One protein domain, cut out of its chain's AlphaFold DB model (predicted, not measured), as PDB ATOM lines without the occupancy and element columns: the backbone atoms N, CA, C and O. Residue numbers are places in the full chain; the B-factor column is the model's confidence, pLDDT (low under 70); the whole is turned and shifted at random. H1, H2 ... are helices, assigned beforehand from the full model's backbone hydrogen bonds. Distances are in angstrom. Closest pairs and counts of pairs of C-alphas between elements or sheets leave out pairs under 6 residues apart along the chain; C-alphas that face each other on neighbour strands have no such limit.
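Overview. This is residues 336 to 404 of the 948 residues of an uncharacterized protein of Larkinella rosea (UniProt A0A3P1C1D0). What does the model look like at first sight? Four short helices stand in a loose ring joined by loops: H2 and H3 form a helical hairpin, splayed at 45 degrees, on one side, and H1 and H4, set about perpendicular to each other, make the other side. A stretch with no named element, residues 336 to 347, leads into H1 along the outside of this ring. What is it made of? The printed part has 69 residues with four named helices in the order H1, H2, H3, H4 and no named strand; the class is all helix, though under half of the residues, 33 of 69, are in named elements. How compact is it? It is compact and rounded, with a radius of gyration of the C-alphas of 11.0 A and spans of 30 by 23 by 21 A.

Arrangement. Which helix touches the longest one? H2, residues 367 to 377, touches H3, residues 382 to 388, and the two form a helical hairpin. Their closest C-alphas are those of Arg 371 and Leu 385, 6.8 A apart, and they run opposite ways at a steep tilt of 45 degrees. How do the other two helices stand? H1, residues 348 to 355, touches H4, residues 395 to 401, with the C-alphas of Ala 348 and Leu 395 closest at 6.2 A and their lines about perpendicular at 87 degrees. How near do the two pairs come? H1 and H2 are close but not clearly touching, the closest C-alphas being those of Val 355 and Trp 374, 7.2 A apart. H3 and H4 are also close but not clearly touching, with the C-alphas of Leu 388 and Val 396 closest at 6.6 A; H1 and H3 are apart, and so are H2 and H4. What do the backbone N and O atoms show? In H2, H3 and H4 every O i to N i+4 pair is within hydrogen-bond range, and in H1 3 of 4 are.

Along the chain. Where does H2 run? It goes from C-alpha 367 at (-2.784, 56.898, 15.149) to C-alpha 377 at (4.970, 55.307, 2.795), 14.7 A. How long are the others? From first to last C-alpha, H1 measures 10.4 A, H3 9.9 A and H4 9.8 A. Where do the first and last helices begin and end? H1 begins with C-alpha 348 at (-0.778, 40.528, 11.597), and H4 ends with C-alpha 401 at (2.965, 45.925, 20.581).

Size, cuts and confidence. How far does it reach? The two C-alphas farthest apart are those of Glu 339 and Ala 364, at 30.5 A. How are the helices linked? The link from H1 to H2 is long with 11 residues, that from H2 to H3 is tight with 4, and that from H3 to H4 is short with 6. Is anything missing or uncertain? The printed part has no cut; its mean pLDDT is 93.4, and no printed residue is under 70.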
ATOM      1  N   ALA A 336       2.904  37.808   5.081       90.44
ATOM      2  CA  ALA A 336       2.136  37.014   4.118       90.44
ATOM      3  C   ALA A 336       1.216  37.895   3.270       90.44
ATOM      4  O   ALA A 336       0.466  38.717   3.793       90.44
ATOM      5  N   LYS A 337       1.227  37.709   1.950       91.69
ATOM      6  CA  LYS A 337       0.316  38.428   1.053       91.69
ATOM      7  C   LYS A 337      -1.140  38.063   1.378       91.69
ATOM      8  O   LYS A 337      -1.433  36.871   1.469       91.69
ATOM      9  N   PRO A 338      -2.058  39.032   1.537       92.75
ATOM     10  CA  PRO A 338      -3.452  38.707   1.813       92.75
ATOM     11  C   PRO A 338      -4.131  38.052   0.604       92.75
ATOM     12  O   PRO A 338      -3.874  38.422  -0.544       92.75
ATOM     13  N   GLU A 339      -5.039  37.111   0.868       90.31
ATOM     14  CA  GLU A 339      -5.880  36.483  -0.165       90.31
ATOM     15  C   GLU A 339      -6.997  37.416  -0.667       90.31
ATOM     16  O   GLU A 339      -7.526  37.230  -1.763       90.31
ATOM     17  N   SER A 340      -7.347  38.428   0.132       93.06
ATOM     18  CA  SER A 340      -8.394  39.412  -0.141       93.06
ATOM     19  C   SER A 340      -7.878  40.836   0.062       93.06
ATOM     20  O   SER A 340      -7.152  41.115   1.016       93.06
ATOM     21  N   ASP A 341      -8.314  41.770  -0.785       92.38
ATOM     22  CA  ASP A 341      -8.029  43.203  -0.616       92.38
ATOM     23  C   ASP A 341      -8.808  43.840   0.554       92.38
ATOM     24  O   ASP A 341      -8.516  44.978   0.939       92.38
ATOM     25  N   ASP A 342      -9.782  43.120   1.124       94.62
ATOM     26  CA  ASP A 342     -10.567  43.547   2.284       94.62
ATOM     27  C   ASP A 342      -9.759  43.439   3.586       94.62
ATOM     28  O   ASP A 342      -9.648  42.371   4.199       94.62
ATOM     29  N   ALA A 343      -9.245  44.586   4.036       95.25
ATOM     30  CA  ALA A 343      -8.430  44.699   5.240       95.25
ATOM     31  C   ALA A 343      -9.144  44.316   6.547       95.25
ATOM     32  O   ALA A 343      -8.476  44.158   7.568       95.25
ATOM     33  N   SER A 344     -10.471  44.136   6.548       93.00
ATOM     34  CA  SER A 344     -11.201  43.671   7.739       93.00
ATOM     35  C   SER A 344     -10.963  42.188   8.043       93.00
ATOM     36  O   SER A 344     -11.212  41.739   9.158       93.00
ATOM     37  N   THR A 345     -10.448  41.441   7.062       93.44
ATOM     38  CA  THR A 345     -10.150  40.002   7.163       93.44
ATOM     39  C   THR A 345      -8.672  39.702   7.412       93.44
ATOM     40  O   THR A 345      -8.290  38.540   7.525       93.44
ATOM     41  N   TRP A 346      -7.832  40.737   7.461       95.19
ATOM     42  CA  TRP A 346      -6.383  40.587   7.534       95.19
ATOM     43  C   TRP A 346      -5.907  40.119   8.908       95.19
ATOM     44  O   TRP A 346      -6.502  40.425   9.940       95.19
ATOM     45  N   THR A 347      -4.775  39.421   8.912       94.00
ATOM     46  CA  THR A 347      -4.016  39.076  10.118       94.00
ATOM     47  C   THR A 347      -2.804  40.001  10.303       94.00
ATOM     48  O   THR A 347      -2.545  40.892   9.484       94.00
ATOM     49  N   ALA A 348      -2.029  39.799  11.375       91.94
ATOM     50  CA  ALA A 348      -0.778  40.528  11.597       91.94
ATOM     51  C   ALA A 348       0.230  40.277  10.460       91.94
ATOM     52  O   ALA A 348       0.849  41.217   9.960       91.94
ATOM     53  N   GLU A 349       0.324  39.036   9.981       91.94
ATOM     54  CA  GLU A 349       1.145  38.613   8.842       91.94
ATOM     55  C   GLU A 349       0.797  39.407   7.574       91.94
ATOM     56  O   GLU A 349       1.690  39.871   6.856       91.94
ATOM     57  N   ASN A 350      -0.501  39.625   7.323       95.06
ATOM     58  CA  ASN A 350      -0.966  40.425   6.191       95.06
ATOM     59  C   ASN A 350      -0.606  41.900   6.326       95.06
ATOM     60  O   ASN A 350      -0.213  42.531   5.345       95.06
ATOM     61  N   LEU A 351      -0.692  42.458   7.531       95.69
ATOM     62  CA  LEU A 351      -0.287  43.839   7.765       95.69
ATOM     63  C   LEU A 351       1.229  44.019   7.559       95.69
ATOM     64  O   LEU A 351       1.646  44.952   6.863       95.69
ATOM     65  N   LEU A 352       2.050  43.098   8.082       93.81
ATOM     66  CA  LEU A 352       3.513  43.112   7.938       93.81
ATOM     67  C   LEU A 352       3.964  43.102   6.469       93.81
ATOM     68  O   LEU A 352       4.965  43.745   6.143       93.81
ATOM     69  N   TYR A 353       3.212  42.451   5.576       94.19
ATOM     70  CA  TYR A 353       3.462  42.475   4.130       94.19
ATOM     71  C   TYR A 353       3.463  43.914   3.563       94.19
ATOM     72  O   TYR A 353       4.271  44.280   2.706       94.19
ATOM     73  N   PHE A 354       2.614  44.811   4.052       95.31
ATOM     74  CA  PHE A 354       2.597  46.185   3.539       95.31
ATOM     75  C   PHE A 354       3.557  47.105   4.281       95.31
ATOM     76  O   PHE A 354       4.265  47.900   3.654       95.31
ATOM     77  N   VAL A 355       3.572  47.014   5.608       94.62
ATOM     78  CA  VAL A 355       4.160  48.062   6.455       94.62
ATOM     79  C   VAL A 355       5.517  47.678   7.045       94.62
ATOM     80  O   VAL A 355       6.216  48.544   7.565       94.62
ATOM     81  N   GLY A 356       5.930  46.412   6.921       93.06
ATOM     82  CA  GLY A 356       7.121  45.889   7.586       93.06
ATOM     83  C   GLY A 356       6.950  45.815   9.105       93.06
ATOM     84  O   GLY A 356       5.845  45.923   9.630       93.06
ATOM     85  N   VAL A 357       8.051  45.618   9.824       92.75
ATOM     86  CA  VAL A 357       8.034  45.494  11.290       92.75
ATOM     87  C   VAL A 357       8.143  46.857  11.989       92.75
ATOM     88  O   VAL A 357       8.834  47.746  11.479       92.75
ATOM     89  N   PRO A 358       7.506  47.019  13.160       93.94
ATOM     90  CA  PRO A 358       7.557  48.247  13.961       93.94
ATOM     91  C   PRO A 358       8.943  48.522  14.568       93.94
ATOM     92  O   PRO A 358       9.753  47.612  14.803       93.94
ATOM     93  N   LEU A 359       9.203  49.790  14.886       92.31
ATOM     94  CA  LEU A 359      10.254  50.204  15.817       92.31
ATOM     95  C   LEU A 359       9.682  50.538  17.194       92.31
ATOM     96  O   LEU A 359       8.531  50.951  17.307       92.31
ATOM     97  N   LYS A 360      10.538  50.533  18.223       89.88
ATOM     98  CA  LYS A 360      10.197  51.019  19.572       89.88
ATOM     99  C   LYS A 360       9.597  52.428  19.575       89.88
ATOM    100  O   LYS A 360       8.678  52.717  20.329       89.88
ATOM    101  N   SER A 361      10.078  53.310  18.700       90.06
ATOM    102  CA  SER A 361       9.523  54.661  18.572       90.06
ATOM    103  C   SER A 361       8.080  54.688  18.063       90.06
ATOM    104  O   SER A 361       7.402  55.684  18.289       90.06
ATOM    105  N   ASP A 362       7.620  53.642  17.369       92.25
ATOM    106  CA  ASP A 362       6.289  53.583  16.755       92.25
ATOM    107  C   ASP A 362       5.177  53.254  17.754       92.25
ATOM    108  O   ASP A 362       4.026  53.625  17.519       92.25
ATOM    109  N   GLU A 363       5.520  52.647  18.893       91.06
ATOM    110  CA  GLU A 363       4.583  52.334  19.977       91.06
ATOM    111  C   GLU A 363       3.856  53.596  20.475       91.06
ATOM    112  O   GLU A 363       2.644  53.594  20.686       91.06
ATOM    113  N   ALA A 364       4.589  54.710  20.579       91.44
ATOM    114  CA  ALA A 364       4.079  55.991  21.063       91.44
ATOM    115  C   ALA A 364       3.552  56.924  19.953       91.44
ATOM    116  O   ALA A 364       3.135  58.047  20.248       91.44
ATOM    117  N   VAL A 365       3.596  56.521  18.675       92.00
ATOM    118  CA  VAL A 365       3.129  57.374  17.569       92.00
ATOM    119  C   VAL A 365       1.606  57.421  17.567       92.00
ATOM    120  O   VAL A 365       0.948  56.387  17.504       92.00
ATOM    121  N   ASP A 366       1.045  58.628  17.578       93.38
ATOM    122  CA  ASP A 366      -0.396  58.854  17.450       93.38
ATOM    123  C   ASP A 366      -0.971  58.221  16.167       93.38
ATOM    124  O   ASP A 366      -0.353  58.286  15.100       93.38
ATOM    125  N   ASP A 367      -2.162  57.630  16.257       94.38
ATOM    126  CA  ASP A 367      -2.784  56.898  15.149       94.38
ATOM    127  C   ASP A 367      -3.038  57.777  13.923       94.38
ATOM    128  O   ASP A 367      -2.849  57.313  12.799       94.38
ATOM    129  N   ALA A 368      -3.378  59.059  14.091       94.00
ATOM    130  CA  ALA A 368      -3.561  59.954  12.952       94.00
ATOM    131  C   ALA A 368      -2.227  60.222  12.237       94.00
ATOM    132  O   ALA A 368      -2.169  60.289  11.004       94.00
ATOM    133  N   VAL A 369      -1.133  60.330  12.997       94.31
ATOM    134  CA  VAL A 369       0.219  60.477  12.442       94.31
ATOM    135  C   VAL A 369       0.665  59.193  11.748       94.31
ATOM    136  O   VAL A 369       1.202  59.262  10.639       94.31
ATOM    137  N   LEU A 370       0.431  58.030  12.359       95.06
ATOM    138  CA  LEU A 370       0.786  56.733  11.785       95.06
ATOM    139  C   LEU A 370      -0.026  56.441  10.520       95.06
ATOM    140  O   LEU A 370       0.544  56.029   9.511       95.06
ATOM    141  N   ARG A 371      -1.324  56.751  10.524       95.94
ATOM    142  CA  ARG A 371      -2.195  56.641   9.353       95.94
ATOM    143  C   ARG A 371      -1.673  57.475   8.189       95.94
ATOM    144  O   ARG A 371      -1.534  56.959   7.080       95.94
ATOM    145  N   LEU A 372      -1.352  58.748   8.435       95.19
ATOM    146  CA  LEU A 372      -0.749  59.621   7.422       95.19
ATOM    147  C   LEU A 372       0.616  59.101   6.977       95.19
ATOM    148  O   LEU A 372       0.975  59.237   5.807       95.19
ATOM    149  N   ARG A 373       1.402  58.517   7.886       94.88
ATOM    150  CA  ARG A 373       2.668  57.890   7.523       94.88
ATOM    151  C   ARG A 373       2.424  56.757   6.540       94.88
ATOM    152  O   ARG A 373       3.010  56.781   5.462       94.88
ATOM    153  N   TRP A 374       1.552  55.805   6.849       95.56
ATOM    154  CA  TRP A 374       1.288  54.661   5.975       95.56
ATOM    155  C   TRP A 374       0.685  55.066   4.633       95.56
ATOM    156  O   TRP A 374       1.111  54.538   3.609       95.56
ATOM    157  N   GLU A 375      -0.186  56.073   4.598       95.50
ATOM    158  CA  GLU A 375      -0.682  56.659   3.346       95.50
ATOM    159  C   GLU A 375       0.456  57.151   2.436       95.50
ATOM    160  O   GLU A 375       0.431  56.961   1.222       95.50
ATOM    161  N   ASN A 376       1.492  57.756   3.022       94.25
ATOM    162  CA  ASN A 376       2.620  58.315   2.281       94.25
ATOM    163  C   ASN A 376       3.753  57.313   2.006       94.25
ATOM    164  O   ASN A 376       4.619  57.587   1.172       94.25
ATOM    165  N   THR A 377       3.801  56.199   2.737       93.25
ATOM    166  CA  THR A 377       4.970  55.307   2.795       93.25
ATOM    167  C   THR A 377       4.673  53.870   2.401       93.25
ATOM    168  O   THR A 377       5.605  53.092   2.264       93.25
ATOM    169  N   THR A 378       3.417  53.494   2.185       95.38
ATOM    170  CA  THR A 378       3.032  52.115   1.850       95.38
ATOM    171  C   THR A 378       2.232  52.100   0.553       95.38
ATOM    172  O   THR A 378       1.949  53.149  -0.029       95.38
ATOM    173  N   ARG A 379       1.876  50.903   0.083       94.31
ATOM    174  CA  ARG A 379       0.943  50.702  -1.036       94.31
ATOM    175  C   ARG A 379      -0.516  50.532  -0.604       94.31
ATOM    176  O   ARG A 379      -1.339  50.179  -1.444       94.31
ATOM    177  N   LEU A 380      -0.835  50.776   0.667       95.81
ATOM    178  CA  LEU A 380      -2.203  50.682   1.171       95.81
ATOM    179  C   LEU A 380      -3.096  51.747   0.530       95.81
ATOM    180  O   LEU A 380      -2.705  52.906   0.370       95.81
ATOM    181  N   THR A 381      -4.313  51.353   0.172       96.31
ATOM    182  CA  THR A 381      -5.337  52.276  -0.329       96.31
ATOM    183  C   THR A 381      -5.968  53.069   0.817       96.31
ATOM    184  O   THR A 381      -5.932  52.654   1.975       96.31
ATOM    185  N   ALA A 382      -6.608  54.201   0.501       96.12
ATOM    186  CA  ALA A 382      -7.329  54.991   1.500       96.12
ATOM    187  C   ALA A 382      -8.402  54.166   2.236       96.12
ATOM    188  O   ALA A 382      -8.477  54.247   3.456       96.12
ATOM    189  N   ALA A 383      -9.143  53.318   1.511       96.38
ATOM    190  CA  ALA A 383     -10.167  52.445   2.084       96.38
ATOM    191  C   ALA A 383      -9.581  51.390   3.037       96.38
ATOM    192  O   ALA A 383     -10.123  51.166   4.114       96.38
ATOM    193  N   GLN A 384      -8.445  50.779   2.682       97.38
ATOM    194  CA  GLN A 384      -7.752  49.840   3.574       97.38
ATOM    195  C   GLN A 384      -7.270  50.538   4.848       97.38
ATOM    196  O   GLN A 384      -7.422  50.000   5.939       97.38
ATOM    197  N   LEU A 385      -6.745  51.760   4.730       97.31
ATOM    198  CA  LEU A 385      -6.337  52.550   5.890       97.31
ATOM    199  C   LEU A 385      -7.531  52.931   6.778       97.31
ATOM    200  O   LEU A 385      -7.401  52.891   7.995       97.31
ATOM    201  N   ASP A 386      -8.689  53.261   6.206       96.19
ATOM    202  CA  ASP A 386      -9.896  53.549   6.995       96.19
ATOM    203  C   ASP A 386     -10.344  52.339   7.825       96.19
ATOM    204  O   ASP A 386     -10.734  52.494   8.979       96.19
ATOM    205  N   VAL A 387     -10.231  51.127   7.272       96.56
ATOM    206  CA  VAL A 387     -10.537  49.884   7.995       96.56
ATOM    207  C   VAL A 387      -9.496  49.589   9.078       96.56
ATOM    208  O   VAL A 387      -9.865  49.260  10.208       96.56
ATOM    209  N   LEU A 388      -8.205  49.720   8.759       96.50
ATOM    210  CA  LEU A 388      -7.104  49.442   9.691       96.50
ATOM    211  C   LEU A 388      -7.105  50.378  10.904       96.50
ATOM    212  O   LEU A 388      -6.808  49.934  12.005       96.50
ATOM    213  N   PHE A 389      -7.461  51.650  10.712       96.25
ATOM    214  CA  PHE A 389      -7.525  52.660  11.776       96.25
ATOM    215  C   PHE A 389      -8.945  52.883  12.320       96.25
ATOM    216  O   PHE A 389      -9.205  53.884  12.992       96.25
ATOM    217  N   SER A 390      -9.883  51.981  12.025       93.00
ATOM    218  CA  SER A 390     -11.201  52.003  12.660       93.00
ATOM    219  C   SER A 390     -11.094  51.606  14.135       93.00
ATOM    220  O   SER A 390     -10.227  50.826  14.522       93.00
ATOM    221  N   VAL A 391     -11.991  52.135  14.972       82.00
ATOM    222  CA  VAL A 391     -11.963  51.925  16.434       82.00
ATOM    223  C   VAL A 391     -12.092  50.458  16.861       82.00
ATOM    224  O   VAL A 391     -11.673  50.112  17.959       82.00
ATOM    225  N   ASP A 392     -12.644  49.606  15.995       82.25
ATOM    226  CA  ASP A 392     -12.874  48.186  16.268       82.25
ATOM    227  C   ASP A 392     -11.719  47.285  15.780       82.25
ATOM    228  O   ASP A 392     -11.750  46.072  15.998       82.25
ATOM    229  N   ASN A 393     -10.692  47.842  15.122       83.06
ATOM    230  CA  ASN A 393      -9.598  47.063  14.544       83.06
ATOM    231  C   ASN A 393      -8.366  47.009  15.466       83.06
ATOM    232  O   ASN A 393      -7.682  48.005  15.694       83.06
ATOM    233  N   ALA A 394      -8.042  45.813  15.958       92.31
ATOM    234  CA  ALA A 394      -6.909  45.592  16.855       92.31
ATOM    235  C   ALA A 394      -5.554  45.410  16.138       92.31
ATOM    236  O   ALA A 394      -4.527  45.359  16.815       92.31
ATOM    237  N   LEU A 395      -5.506  45.317  14.800       94.62
ATOM    238  CA  LEU A 395      -4.275  44.986  14.064       94.62
ATOM    239  C   LEU A 395      -3.184  46.049  14.212       94.62
ATOM    240  O   LEU A 395      -2.019  45.705  14.385       94.62
ATOM    241  N   VAL A 396      -3.541  47.337  14.171       95.31
ATOM    242  CA  VAL A 396      -2.567  48.431  14.339       95.31
ATOM    243  C   VAL A 396      -1.991  48.426  15.753       95.31
ATOM    244  O   VAL A 396      -0.788  48.618  15.928       95.31
ATOM    245  N   PHE A 397      -2.829  48.162  16.757       93.75
ATOM    246  CA  PHE A 397      -2.383  48.016  18.140       93.75
ATOM    247  C   PHE A 397      -1.461  46.801  18.306       93.75
ATOM    248  O   PHE A 397      -0.382  46.941  18.872       93.75
ATOM    249  N   GLY A 398      -1.841  45.644  17.749       93.19
ATOM    250  CA  GLY A 398      -1.013  44.435  17.747       93.19
ATOM    251  C   GLY A 398       0.341  44.659  17.071       93.19
ATOM    252  O   GLY A 398       1.383  44.324  17.627       93.19
ATOM    253  N   TRP A 399       0.349  45.332  15.918       94.38
ATOM    254  CA  TRP A 399       1.582  45.728  15.241       94.38
ATOM    255  C   TRP A 399       2.443  46.646  16.111       94.38
ATOM    256  O   TRP A 399       3.644  46.435  16.202       94.38
ATOM    257  N   LYS A 400       1.861  47.635  16.801       93.81
ATOM    258  CA  LYS A 400       2.608  48.494  17.734       93.81
ATOM    259  C   LYS A 400       3.184  47.715  18.916       93.81
ATOM    260  O   LYS A 400       4.300  48.017  19.327       93.81
ATOM    261  N   SER A 401       2.468  46.725  19.453       90.94
ATOM    262  CA  SER A 401       2.965  45.925  20.581       90.94
ATOM    263  C   SER A 401       4.170  45.051  20.225       90.94
ATOM    264  O   SER A 401       4.970  44.753  21.107       90.94
ATOM    265  N   SER A 402       4.378  44.740  18.943       90.94
ATOM    266  CA  SER A 402       5.543  43.984  18.458       90.94
ATOM    267  C   SER A 402       6.802  44.837  18.227       90.94
ATOM    268  O   SER A 402       7.763  44.400  17.588       90.94
ATOM    269  N   ALA A 403       6.807  46.084  18.711       92.38
ATOM    270  CA  ALA A 403       7.889  47.052  18.542       92.38
ATOM    271  C   ALA A 403       9.188  46.679  19.270       92.38
ATOM    272  O   ALA A 403      10.283  46.991  18.784       92.38
ATOM    273  N   ASP A 404       9.083  46.013  20.420       91.94
ATOM    274  CA  ASP A 404      10.232  45.602  21.214       91.94
ATOM    275  C   ASP A 404      10.757  44.240  20.735       91.94
ATOM    276  O   ASP A 404      10.116  43.201  20.875       91.94
TER     277      ASP A 404